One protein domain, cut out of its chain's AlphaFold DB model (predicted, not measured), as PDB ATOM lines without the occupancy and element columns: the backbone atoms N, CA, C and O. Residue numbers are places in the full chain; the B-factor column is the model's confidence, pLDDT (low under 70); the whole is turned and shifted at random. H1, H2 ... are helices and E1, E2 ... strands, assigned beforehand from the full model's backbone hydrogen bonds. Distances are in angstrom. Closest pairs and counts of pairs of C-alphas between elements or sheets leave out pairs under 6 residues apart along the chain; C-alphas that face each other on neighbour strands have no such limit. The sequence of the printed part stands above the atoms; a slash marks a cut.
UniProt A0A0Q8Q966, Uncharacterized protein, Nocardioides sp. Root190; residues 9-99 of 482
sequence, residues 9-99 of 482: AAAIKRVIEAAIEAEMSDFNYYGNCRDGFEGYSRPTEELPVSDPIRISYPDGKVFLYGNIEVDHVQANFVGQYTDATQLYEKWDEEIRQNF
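Overview. This is residues 9 to 99 of the 482 residues of an uncharacterized protein of Nocardioides sp. Root190 (UniProt A0A0Q8Q966). A twisted five-strand sheet makes one part of an elongated body, and two long helices, H1 and H3, run away from it as a tilted pair. Residues 17 to 25 of H1 cover the E1 end of one face of the sheet, short H2 is on the same face, only just over E4, with 3 of its C-alphas falling there, and the long link between E2 and E3 reaches to the far end at Glu 45. The 91 printed residues hold three named helices and five named strands in the order H1 E1 E2 E3 E4 E5 H2 H3; the sheet's order is E1 E2 E3 E4 E5, antiparallel throughout, and the class is mixed, helices and strands. The whole is compact, with a radius of gyration of the C-alphas of 13.4 A and spans of 43 by 24 by 19 A.

Along the chain. Find C-alpha 9 at (95.189, 183.058, 210.115); from there H1, residues 9 to 26, runs 26.1 A. Next come E1, residues 30 to 32, and E2, residues 36 to 40, which runs 13.5 A from C-alpha 36 at (95.926, 203.525, 217.243). Then read E3, residues 52 to 55, 10.3 A long, E4, residues 62 to 64, and E5, residues 68 to 70. H2 is residues 72 to 75, and H3, residues 84 to 99, runs 23.2 A to C-alpha 99 at (102.237, 179.059, 213.788).

Arrangement. Look first at the sheet, a meander, each strand the antiparallel neighbour of the one before; each successive pair of strands is a hairpin. Within hydrogen-bond range are N 30 and O 38 of E1 and E2 at 2.8 A, N 55 and O 37 of E3 and E2 at 2.7 A, N 63 and O 54 of E4 and E3 at 2.8 A, and N 70 and O 62 of E5 and E4 at 2.9 A. From edge to edge the strands' lines turn by 98 degrees. H1 on one face gives two layers, helix over sheet: its height over the sheet is 7.9 A, it lies over E1, and it runs along the strands, at 10 degrees to E1 on the local plane. Its closest C-alphas to E1 are those of Glu 21 and Asn 32, 5.8 A. H2 is on the same face and only just over E4, with 3 of its C-alphas falling there; the closest C-alphas are those of Val 62 and His 72, 6.4 A. H3 is not on the sheet; it touches H1, which meets it with residues 12 to 20 alone, at a steep tilt of 43 degrees, opposite ways, closest at the C-alphas of Ile 16 and Asp 92, 5.8 A. Every O i to N i+4 pair is within hydrogen-bond range in H1, 11 of 12 are in H3, and H2 is too short for such a pair.

Size, cuts and confidence. The two farthest C-alphas are those of Ala 9 and Glu 45, 43.8 A apart. The printed part has no cut, and its one long link is E2 to E3, 11 residues. The mean pLDDT of the printed part is 83.2; look for values under 70 at residues 42 to 49, residue 66 and residues 72 to 82.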
ATOM      1  N   ALA A   9      94.618 181.779 210.555       92.12
ATOM      2  CA  ALA A   9      95.189 183.058 210.115       92.12
ATOM      3  C   ALA A   9      94.531 184.276 210.796       92.12
ATOM      4  O   ALA A   9      95.197 185.264 211.109       92.12
ATOM      5  N   ALA A  10      93.219 184.202 211.049       94.31
ATOM      6  CA  ALA A  10      92.504 185.246 211.771       94.31
ATOM      7  C   ALA A  10      92.839 185.226 213.269       94.31
ATOM      8  O   ALA A  10      92.936 186.295 213.864       94.31
ATOM      9  N   ALA A  11      93.021 184.045 213.868       94.94
ATOM     10  CA  ALA A  11      93.451 183.901 215.257       94.94
ATOM     11  C   ALA A  11      94.873 184.442 215.466       94.94
ATOM     12  O   ALA A  11      95.051 185.331 216.290       94.94
ATOM     13  N   ILE A  12      95.838 184.031 214.635       95.50
ATOM     14  CA  ILE A  12      97.221 184.544 214.622       95.50
ATOM     15  C   ILE A  12      97.228 186.072 214.597       95.50
ATOM     16  O   ILE A  12      97.887 186.705 215.418       95.50
ATOM     17  N   LYS A  13      96.443 186.675 213.695       95.88
ATOM     18  CA  LYS A  13      96.336 188.133 213.600       95.88
ATOM     19  C   LYS A  13      95.876 188.771 214.917       95.88
ATOM     20  O   LYS A  13      96.446 189.781 215.315       95.88
ATOM     21  N   ARG A  14      94.885 188.193 215.605       97.12
ATOM     22  CA  ARG A  14      94.420 188.717 216.900       97.12
ATOM     23  C   ARG A  14      95.480 188.593 217.993       97.12
ATOM     24  O   ARG A  14      95.609 189.513 218.794       97.12
ATOM     25  N   VAL A  15      96.249 187.500 218.012       97.12
ATOM     26  CA  VAL A  15      97.373 187.343 218.952       97.12
ATOM     27  C   VAL A  15      98.441 188.407 218.696       97.12
ATOM     28  O   VAL A  15      98.903 189.028 219.648       97.12
ATOM     29  N   ILE A  16      98.785 188.666 217.429       97.44
ATOM     30  CA  ILE A  16      99.743 189.715 217.036       97.44
ATOM     31  C   ILE A  16      99.268 191.089 217.508       97.44
ATOM     32  O   ILE A  16     100.014 191.800 218.175       97.44
ATOM     33  N   GLU A  17      98.019 191.452 217.209       97.12
ATOM     34  CA  GLU A  17      97.438 192.727 217.647       97.12
ATOM     35  C   GLU A  17      97.448 192.846 219.182       97.12
ATOM     36  O   GLU A  17      97.860 193.872 219.718       97.12
ATOM     37  N   ALA A  18      97.092 191.776 219.901       96.62
ATOM     38  CA  ALA A  18      97.127 191.754 221.361       96.62
ATOM     39  C   ALA A  18      98.553 191.887 221.932       96.62
ATOM     40  O   ALA A  18      98.747 192.574 222.934       96.62
ATOM     41  N   ALA A  19      99.556 191.264 221.308       96.62
ATOM     42  CA  ALA A  19     100.952 191.379 221.725       96.62
ATOM     43  C   ALA A  19     101.505 192.796 221.502       96.62
ATOM     44  O   ALA A  19     102.179 193.340 222.380       96.62
ATOM     45  N   ILE A  20     101.147 193.428 220.378       95.38
ATOM     46  CA  ILE A  20     101.455 194.838 220.102       95.38
ATOM     47  C   ILE A  20     100.811 195.736 221.164       95.38
ATOM     48  O   ILE A  20     101.489 196.590 221.730       95.38
ATOM     49  N   GLU A  21      99.529 195.530 221.476       94.94
ATOM     50  CA  GLU A  21      98.816 196.266 222.529       94.94
ATOM     51  C   GLU A  21      99.498 196.131 223.896       94.94
ATOM     52  O   GLU A  21      99.673 197.121 224.612       94.94
ATOM     53  N   ALA A  22      99.928 194.918 224.238       93.75
ATOM     54  CA  ALA A  22     100.629 194.622 225.477       93.75
ATOM     55  C   ALA A  22     101.992 195.328 225.563       93.75
ATOM     56  O   ALA A  22     102.280 195.962 226.579       93.75
ATOM     57  N   GLU A  23     102.808 195.275 224.505       92.56
ATOM     58  CA  GLU A  23     104.121 195.933 224.505       92.56
ATOM     59  C   GLU A  23     103.992 197.464 224.432       92.56
ATOM     60  O   GLU A  23     104.723 198.172 225.118       92.56
ATOM     61  N   MET A  24     103.012 198.009 223.704       91.12
ATOM     62  CA  MET A  24     102.728 199.451 223.723       91.12
ATOM     63  C   MET A  24     102.347 199.933 225.132       91.12
ATOM     64  O   MET A  24     102.835 200.977 225.582       91.12
ATOM     65  N   SER A  25     101.563 199.139 225.870       90.44
ATOM     66  CA  SER A  25     101.215 199.436 227.262       90.44
ATOM     67  C   SER A  25     102.436 199.455 228.192       90.44
ATOM     68  O   SER A  25     102.520 200.339 229.047       90.44
ATOM     69  N   ASP A  26     103.421 198.565 228.007       88.19
ATOM     70  CA  ASP A  26     104.698 198.601 228.756       88.19
ATOM     71  C   ASP A  26     105.439 199.929 228.587       88.19
ATOM     72  O   ASP A  26     106.160 200.402 229.474       88.19
ATOM     73  N   PHE A  27     105.225 200.572 227.446       86.62
ATOM     74  CA  PHE A  27     105.800 201.863 227.134       86.62
ATOM     75  C   PHE A  27     104.911 203.057 227.505       86.62
ATOM     76  O   PHE A  27     105.298 204.195 227.241       86.62
ATOM     77  N   ASN A  28     103.799 202.823 228.211       87.88
ATOM     78  CA  ASN A  28     102.773 203.805 228.590       87.88
ATOM     79  C   ASN A  28     102.023 204.416 227.393       87.88
ATOM     80  O   ASN A  28     101.590 205.570 227.451       87.88
ATOM     81  N   TYR A  29     101.877 203.645 226.316       88.94
ATOM     82  CA  TYR A  29     100.991 203.954 225.200       88.94
ATOM     83  C   TYR A  29      99.755 203.060 225.284       88.94
ATOM     84  O   TYR A  29      99.852 201.837 225.233       88.94
ATOM     85  N   TYR A  30      98.584 203.671 225.408       91.31
ATOM     86  CA  TYR A  30      97.312 202.981 225.593       91.31
ATOM     87  C   TYR A  30      96.455 203.110 224.339       91.31
ATOM     88  O   TYR A  30      96.377 204.177 223.739       91.31
ATOM     89  N   GLY A  31      95.789 202.038 223.931       92.06
ATOM     90  CA  GLY A  31      94.989 202.031 222.711       92.06
ATOM     91  C   GLY A  31      94.861 200.629 222.144       92.06
ATOM     92  O   GLY A  31      94.972 199.655 222.885       92.06
ATOM     93  N   ASN A  32      94.597 200.536 220.844       93.94
ATOM     94  CA  ASN A  32      94.439 199.264 220.146       93.94
ATOM     95  C   ASN A  32      94.853 199.382 218.673       93.94
ATOM     96  O   ASN A  32      94.918 200.481 218.117       93.94
ATOM     97  N   CYS A  33      95.082 198.254 218.001       93.00
ATOM     98  CA  CYS A  33      95.490 198.248 216.589       93.00
ATOM     99  C   CYS A  33      94.428 198.814 215.618       93.00
ATOM    100  O   CYS A  33      94.730 199.077 214.458       93.00
ATOM    101  N   ARG A  34      93.182 199.036 216.054       92.94
ATOM    102  CA  ARG A  34      92.119 199.620 215.220       92.94
ATOM    103  C   ARG A  34      92.095 201.147 215.278       92.94
ATOM    104  O   ARG A  34      91.900 201.793 214.250       92.94
ATOM    105  N   ASP A  35      92.261 201.712 216.466       91.88
ATOM    106  CA  ASP A  35      92.134 203.145 216.736       91.88
ATOM    107  C   ASP A  35      93.508 203.831 216.854       91.88
ATOM    108  O   ASP A  35      93.603 205.061 216.806       91.88
ATOM    109  N   GLY A  36      94.585 203.053 216.934       91.62
ATOM    110  CA  GLY A  36      95.926 203.525 217.243       91.62
ATOM    111  C   GLY A  36      96.161 203.629 218.749       91.62
ATOM    112  O   GLY A  36      95.340 203.213 219.568       91.62
ATOM    113  N   PHE A  37      97.307 204.193 219.103       91.69
ATOM    114  CA  PHE A  37      97.813 204.248 220.468       91.69
ATOM    115  C   PHE A  37      98.044 205.688 220.896       91.69
ATOM    116  O   PHE A  37      98.639 206.466 220.159       91.69
ATOM    117  N   GLU A  38      97.600 206.045 222.091       90.25
ATOM    118  CA  GLU A  38      97.774 207.364 222.683       90.25
ATOM    119  C   GLU A  38      98.702 207.271 223.890       90.25
ATOM    120  O   GLU A  38      98.590 206.383 224.734       90.25
ATOM    121  N   GLY A  39      99.634 208.204 223.984       87.81
ATOM    122  CA  GLY A  39     100.581 208.270 225.084       87.81
ATOM    123  C   GLY A  39     101.183 209.656 225.174       87.81
ATOM    124  O   GLY A  39     100.644 210.624 224.636       87.81
ATOM    125  N   TYR A  40     102.318 209.749 225.848       82.44
ATOM    126  CA  TYR A  40     103.047 211.000 225.977       82.44
ATOM    127  C   TYR A  40     104.461 210.848 225.422       82.44
ATOM    128  O   TYR A  40     105.136 209.849 225.690       82.44
ATOM    129  N   SER A  41     104.927 211.852 224.677       74.25
ATOM    130  CA  SER A  41     106.312 211.899 224.207       74.25
ATOM    131  C   SER A  41     107.278 211.977 225.390       74.25
ATOM    132  O   SER A  41     106.983 212.566 226.440       74.25
ATOM    133  N   ARG A  42     108.467 211.383 225.242       69.50
ATOM    134  CA  ARG A  42     109.544 211.584 226.219       69.50
ATOM    135  C   ARG A  42     110.145 212.979 226.014       69.50
ATOM    136  O   ARG A  42     110.421 213.323 224.870       69.50
ATOM    137  N   PRO A  43     110.405 213.755 227.083       67.31
ATOM    138  CA  PRO A  43     111.072 215.046 226.949       67.31
ATOM    139  C   PRO A  43     112.433 214.909 226.251       67.31
ATOM    140  O   PRO A  43     113.223 214.025 226.589       67.31
ATOM    141  N   THR A  44     112.715 215.792 225.298       67.38
ATOM    142  CA  THR A  44     113.966 215.868 224.524       67.38
ATOM    143  C   THR A  44     114.523 217.293 224.559       67.38
ATOM    144  O   THR A  44     113.864 218.206 225.057       67.38
ATOM    145  N   GLU A  45     115.736 217.519 224.042       65.44
ATOM    146  CA  GLU A  45     116.248 218.892 223.867       65.44
ATOM    147  C   GLU A  45     115.399 219.710 222.872       65.44
ATOM    148  O   GLU A  45     115.289 220.926 223.022       65.44
ATOM    149  N   GLU A  46     114.766 219.052 221.893       63.00
ATOM    150  CA  GLU A  46     113.924 219.672 220.857       63.00
ATOM    151  C   GLU A  46     112.439 219.772 221.270       63.00
ATOM    152  O   GLU A  46     111.751 220.715 220.876       63.00
ATOM    153  N   LEU A  47     111.963 218.854 222.120       64.81
ATOM    154  CA  LEU A  47     110.632 218.831 222.740       64.81
ATOM    155  C   LEU A  47     110.778 218.748 224.271       64.81
ATOM    156  O   LEU A  47     110.669 217.670 224.855       64.81
ATOM    157  N   PRO A  48     111.035 219.875 224.958       60.16
ATOM    158  CA  PRO A  48     111.356 219.881 226.389       60.16
ATOM    159  C   PRO A  48     110.161 219.548 227.295       60.16
ATOM    160  O   PRO A  48     110.337 219.355 228.499       60.16
ATOM    161  N   VAL A  49     108.950 219.500 226.738       64.12
ATOM    162  CA  VAL A  49     107.714 219.165 227.444       64.12
ATOM    163  C   VAL A  49     107.155 217.878 226.853       64.12
ATOM    164  O   VAL A  49     107.169 217.676 225.644       64.12
ATOM    165  N   SER A  50     106.688 217.003 227.738       73.06
ATOM    166  CA  SER A  50     105.980 215.786 227.363       73.06
ATOM    167  C   SER A  50     104.614 216.168 226.795       73.06
ATOM    168  O   SER A  50     103.766 216.682 227.527       73.06
ATOM    169  N   ASP A  51     104.426 215.956 225.496       77.69
ATOM    170  CA  ASP A  51     103.192 216.276 224.783       77.69
ATOM    171  C   ASP A  51     102.393 214.995 224.513       77.69
ATOM    172  O   ASP A  51     102.988 213.939 224.272       77.69
ATOM    173  N   PRO A  52     101.050 215.050 224.547       82.44
ATOM    174  CA  PRO A  52     100.228 213.917 224.158       82.44
ATOM    175  C   PRO A  52     100.437 213.621 222.669       82.44
ATOM    176  O   PRO A  52     100.307 214.517 221.826       82.44
ATOM    177  N   ILE A  53     100.738 212.365 222.355       86.94
ATOM    178  CA  ILE A  53     100.929 211.893 220.984       86.94
ATOM    179  C   ILE A  53     100.002 210.721 220.691       86.94
ATOM    180  O   ILE A  53      99.702 209.916 221.574       86.94
ATOM    181  N   ARG A  54      99.580 210.617 219.432       88.69
ATOM    182  CA  ARG A  54      98.866 209.458 218.898       88.69
ATOM    183  C   ARG A  54      99.717 208.773 217.842       88.69
ATOM    184  O   ARG A  54     100.337 209.443 217.027       88.69
ATOM    185  N   ILE A  55      99.712 207.453 217.839       88.75
ATOM    186  CA  ILE A  55     100.480 206.610 216.929       88.75
ATOM    187  C   ILE A  55      99.499 205.724 216.182       88.75
ATOM    188  O   ILE A  55      98.683 205.043 216.802       88.75
ATOM    189  N   SER A  56      99.525 205.759 214.856       90.75
ATOM    190  CA  SER A  56      98.637 204.933 214.045       90.75
ATOM    191  C   SER A  56      99.181 203.515 213.845       90.75
ATOM    192  O   SER A  56     100.370 203.225 213.996       90.75
ATOM    193  N   TYR A  57      98.268 202.613 213.502       88.56
ATOM    194  CA  TYR A  57      98.550 201.256 213.054       88.56
ATOM    195  C   TYR A  57      97.860 201.046 211.696       88.56
ATOM    196  O   TYR A  57      96.743 201.542 211.510       88.56
ATOM    197  N   PRO A  58      98.469 200.316 210.742       90.38
ATOM    198  CA  PRO A  58      99.775 199.645 210.817       90.38
ATOM    199  C   PRO A  58     100.965 200.521 210.387       90.38
ATOM    200  O   PRO A  58     102.097 200.061 210.415       90.38
ATOM    201  N   ASP A  59     100.728 201.764 209.965       88.75
ATOM    202  CA  ASP A  59     101.738 202.634 209.346       88.75
ATOM    203  C   ASP A  59     102.657 203.362 210.340       88.75
ATOM    204  O   ASP A  59     103.596 204.027 209.915       88.75
ATOM    205  N   GLY A  60     102.400 203.251 211.648       86.19
ATOM    206  CA  GLY A  60     103.294 203.734 212.706       86.19
ATOM    207  C   GLY A  60     103.394 205.255 212.832       86.19
ATOM    208  O   GLY A  60     104.169 205.743 213.652       86.19
ATOM    209  N   LYS A  61     102.626 206.023 212.050       88.50
ATOM    210  CA  LYS A  61     102.747 207.484 211.995       88.50
ATOM    211  C   LYS A  61     102.432 208.127 213.335       88.50
ATOM    212  O   LYS A  61     101.474 207.747 214.008       88.50
ATOM    213  N   VAL A  62     103.200 209.158 213.673       85.19
ATOM    214  CA  VAL A  62     103.055 209.892 214.929       85.19
ATOM    215  C   VAL A  62     102.352 211.225 214.692       85.19
ATOM    216  O   VAL A  62     102.716 211.991 213.802       85.19
ATOM    217  N   PHE A  63     101.359 211.518 215.523       85.44
ATOM    218  CA  PHE A  63     100.560 212.733 215.483       85.44
ATOM    219  C   PHE A  63     100.668 213.485 216.813       85.44
ATOM    220  O   PHE A  63     100.394 212.915 217.872       85.44
ATOM    221  N   LEU A  64     101.015 214.773 216.759       79.44
ATOM    222  CA  LEU A  64     100.915 215.700 217.894       79.44
ATOM    223  C   LEU A  64      99.499 216.286 218.008       79.44
ATOM    224  O   LEU A  64      98.668 216.156 217.099       79.44
ATOM    225  N   TYR A  65      99.239 216.975 219.124       70.56
ATOM    226  CA  TYR A  65      97.986 217.680 219.398       70.56
ATOM    227  C   TYR A  65      97.458 218.435 218.162       70.56
ATOM    228  O   TYR A  65      98.137 219.293 217.598       70.56
ATOM    229  N   GLY A  66      96.231 218.109 217.738       67.25
ATOM    230  CA  GLY A  66      95.616 218.669 216.526       67.25
ATOM    231  C   GLY A  66      95.785 217.835 215.248       67.25
ATOM    232  O   GLY A  66      95.489 218.350 214.172       67.25
ATOM    233  N   ASN A  67      96.202 216.565 215.353       77.88
ATOM    234  CA  ASN A  67      96.408 215.633 214.230       77.88
ATOM    235  C   ASN A  67      97.489 216.099 213.239       77.88
ATOM    236  O   ASN A  67      97.366 215.890 212.030       77.88
ATOM    237  N   ILE A  68      98.540 216.745 213.745       80.94
ATOM    238  CA  ILE A  68      99.692 217.140 212.931       80.94
ATOM    239  C   ILE A  68     100.659 215.957 212.894       80.94
ATOM    240  O   ILE A  68     101.219 215.602 213.930       80.94
ATOM    241  N   GLU A  69     100.826 215.352 211.717       84.19
ATOM    242  CA  GLU A  69     101.821 214.300 211.468       84.19
ATOM    243  C   GLU A  69     103.234 214.875 211.662       84.19
ATOM    244  O   GLU A  69     103.557 215.929 211.106       84.19
ATOM    245  N   VAL A  70     104.057 214.203 212.466       77.81
ATOM    246  CA  VAL A  70     105.449 214.584 212.750       77.81
ATOM    247  C   VAL A  70     106.403 213.422 212.502       77.81
ATOM    248  O   VAL A  70     106.004 212.260 212.535       77.81
ATOM    249  N   ASP A  71     107.673 213.739 212.253       72.88
ATOM    250  CA  ASP A  71     108.720 212.733 212.063       72.88
ATOM    251  C   ASP A  71     108.976 211.960 213.375       72.88
ATOM    252  O   ASP A  71     109.032 212.549 214.460       72.88
ATOM    253  N   HIS A  72     109.166 210.642 213.280       64.44
ATOM    254  CA  HIS A  72     109.442 209.743 214.405       64.44
ATOM    255  C   HIS A  72     110.660 210.186 215.229       64.44
ATOM    256  O   HIS A  72     110.655 210.060 216.456       64.44
ATOM    257  N   VAL A  73     111.676 210.762 214.570       58.50
ATOM    258  CA  VAL A  73     112.887 211.290 215.228       58.50
ATOM    259  C   VAL A  73     112.548 212.455 216.159       58.50
ATOM    260  O   VAL A  73     113.130 212.578 217.234       58.50
ATOM    261  N   GLN A  74     111.571 213.282 215.783       55.66
ATOM    262  CA  GLN A  74     111.149 214.426 216.590       55.66
ATOM    263  C   GLN A  74     110.295 213.994 217.782       55.66
ATOM    264  O   GLN A  74     110.353 214.629 218.829       55.66
ATOM    265  N   ALA A  75     109.545 212.896 217.663       55.38
ATOM    266  CA  ALA A  75     108.666 212.408 218.723       55.38
ATOM    267  C   ALA A  75     109.368 211.576 219.820       55.38
ATOM    268  O   ALA A  75     108.732 211.282 220.834       55.38
ATOM    269  N   ASN A  76     110.647 211.209 219.637       60.28
ATOM    270  CA  ASN A  76     111.427 210.323 220.520       60.28
ATOM    271  C   ASN A  76     110.612 209.106 220.983       60.28
ATOM    272  O   ASN A  76     110.229 208.959 222.152       60.28
ATOM    273  N   PHE A  77     110.321 208.243 220.014       58.97
ATOM    274  CA  PHE A  77     109.536 207.043 220.227       58.97
ATOM    275  C   PHE A  77     110.248 206.052 221.172       58.97
ATOM    276  O   PHE A  77     111.468 205.912 221.191       58.97
ATOM    277  N   VAL A  78     109.437 205.443 222.033       55.97
ATOM    278  CA  VAL A  78     109.636 204.207 222.800       55.97
ATOM    279  C   VAL A  78     111.053 203.590 222.832       55.97
ATOM    280  O   VAL A  78     111.443 202.780 221.996       55.97
ATOM    281  N   GLY A  79     111.783 203.846 223.923       60.16
ATOM    282  CA  GLY A  79     112.887 202.983 224.370       60.16
ATOM    283  C   GLY A  79     113.992 202.735 223.332       60.16
ATOM    284  O   GLY A  79     114.827 203.606 223.114       60.16
ATOM    285  N   GLN A  80     114.040 201.510 222.796       55.59
ATOM    286  CA  GLN A  80     115.056 201.013 221.853       55.59
ATOM    287  C   GLN A  80     114.609 201.036 220.378       55.59
ATOM    288  O   GLN A  80     115.420 200.733 219.506       55.59
ATOM    289  N   TYR A  81     113.344 201.367 220.098       58.41
ATOM    290  CA  TYR A  81     112.778 201.367 218.749       58.41
ATOM    291  C   TYR A  81     112.785 202.780 218.174       58.41
ATOM    292  O   TYR A  81     112.327 203.721 218.816       58.41
ATOM    293  N   THR A  82     113.286 202.936 216.949       63.00
ATOM    294  CA  THR A  82     113.253 204.234 216.255       63.00
ATOM    295  C   THR A  82     111.926 204.492 215.538       63.00
ATOM    296  O   THR A  82     111.635 205.639 215.211       63.00
ATOM    297  N   ASP A  83     111.121 203.447 215.325       77.19
ATOM    298  CA  ASP A  83     109.820 203.478 214.652       77.19
ATOM    299  C   ASP A  83     108.892 202.401 215.254       77.19
ATOM    300  O   ASP A  83     109.338 201.293 215.559       77.19
ATOM    301  N   ALA A  84     107.607 202.723 215.420       82.31
ATOM    302  CA  ALA A  84     106.571 201.800 215.886       82.31
ATOM    303  C   ALA A  84     106.383 200.610 214.939       82.31
ATOM    304  O   ALA A  84     106.067 199.512 215.397       82.31
ATOM    305  N   THR A  85     106.651 200.794 213.642       87.69
ATOM    306  CA  THR A  85     106.601 199.704 212.659       87.69
ATOM    307  C   THR A  85     107.557 198.561 213.005       87.69
ATOM    308  O   THR A  85     107.177 197.408 212.845       87.69
ATOM    309  N   GLN A  86     108.730 198.836 213.589       89.00
ATOM    310  CA  GLN A  86     109.683 197.793 214.005       89.00
ATOM    311  C   GLN A  86     109.113 196.893 215.105       89.00
ATOM    312  O   GLN A  86     109.396 195.697 215.142       89.00
ATOM    313  N   LEU A  87     108.312 197.460 216.013       89.06
ATOM    314  CA  LEU A  87     107.615 196.698 217.047       89.06
ATOM    315  C   LEU A  87     106.486 195.865 216.431       89.06
ATOM    316  O   LEU A  87     106.311 194.706 216.803       89.06
ATOM    317  N   TYR A  88     105.747 196.428 215.470       92.94
ATOM    318  CA  TYR A  88     104.684 195.707 214.763       92.94
ATOM    319  C   TYR A  88     105.246 194.529 213.954       92.94
ATOM    320  O   TYR A  88     104.731 193.420 214.057       92.94
ATOM    321  N   GLU A  89     106.325 194.756 213.201       93.00
ATOM    322  CA  GLU A  89     107.029 193.742 212.407       93.00
ATOM    323  C   GLU A  89     107.634 192.651 213.291       93.00
ATOM    324  O   GLU A  89     107.507 191.474 212.968       93.00
ATOM    325  N   LYS A  90     108.233 193.019 214.433       93.31
ATOM    326  CA  LYS A  90     108.741 192.049 215.414       93.31
ATOM    327  C   LYS A  90     107.649 191.073 215.841       93.31
ATOM    328  O   LYS A  90     107.884 189.872 215.799       93.31
ATOM    329  N   TRP A  91     106.487 191.565 216.273       95.38
ATOM    330  CA  TRP A  91     105.419 190.680 216.748       95.38
ATOM    331  C   TRP A  91     104.747 189.899 215.631       95.38
ATOM    332  O   TRP A  91     104.387 188.746 215.866       95.38
ATOM    333  N   ASP A  92     104.588 190.490 214.440       94.94
ATOM    334  CA  ASP A  92     104.105 189.740 213.277       94.94
ATOM    335  C   ASP A  92     105.043 188.566 212.993       94.94
ATOM    336  O   ASP A  92     104.582 187.430 212.993       94.94
ATOM    337  N   GLU A  93     106.350 188.813 212.885       95.12
ATOM    338  CA  GLU A  93     107.346 187.777 212.607       95.12
ATOM    339  C   GLU A  93     107.417 186.730 213.729       95.12
ATOM    340  O   GLU A  93     107.285 185.534 213.472       95.12
ATOM    341  N   GLU A  94     107.578 187.162 214.985       94.69
ATOM    342  CA  GLU A  94     107.732 186.263 216.133       94.69
ATOM    343  C   GLU A  94     106.519 185.341 216.298       94.69
ATOM    344  O   GLU A  94     106.683 184.138 216.497       94.69
ATOM    345  N   ILE A  95     105.294 185.858 216.195       95.75
ATOM    346  CA  ILE A  95     104.097 185.033 216.396       95.75
ATOM    347  C   ILE A  95     103.796 184.210 215.142       95.75
ATOM    348  O   ILE A  95     103.538 183.010 215.257       95.75
ATOM    349  N   ARG A  96     103.856 184.807 213.946       94.88
ATOM    350  CA  ARG A  96     103.510 184.123 212.692       94.88
ATOM    351  C   ARG A  96     104.428 182.936 212.427       94.88
ATOM    352  O   ARG A  96     103.908 181.834 212.260       94.88
ATOM    353  N   GLN A  97     105.751 183.107 212.508       92.25
ATOM    354  CA  GLN A  97     106.717 182.019 212.293       92.25
ATOM    355  C   GLN A  97     106.437 180.789 213.175       92.25
ATOM    356  O   GLN A  97     106.651 179.645 212.771       92.25
ATOM    357  N   ASN A  98     105.939 181.003 214.396       92.50
ATOM    358  CA  ASN A  98     105.656 179.918 215.331       92.50
ATOM    359  C   ASN A  98     104.378 179.134 215.011       92.50
ATOM    360  O   ASN A  98     104.277 177.970 215.417       92.50
ATOM    361  N   PHE A  99     103.434 179.734 214.288       93.06
ATOM    362  CA  PHE A  99     102.237 179.059 213.788       93.06
ATOM    363  C   PHE A  99     102.395 178.537 212.351       93.06
ATOM    364  O   PHE A  99     101.743 177.554 212.008       93.06
TER     365      PHE A  99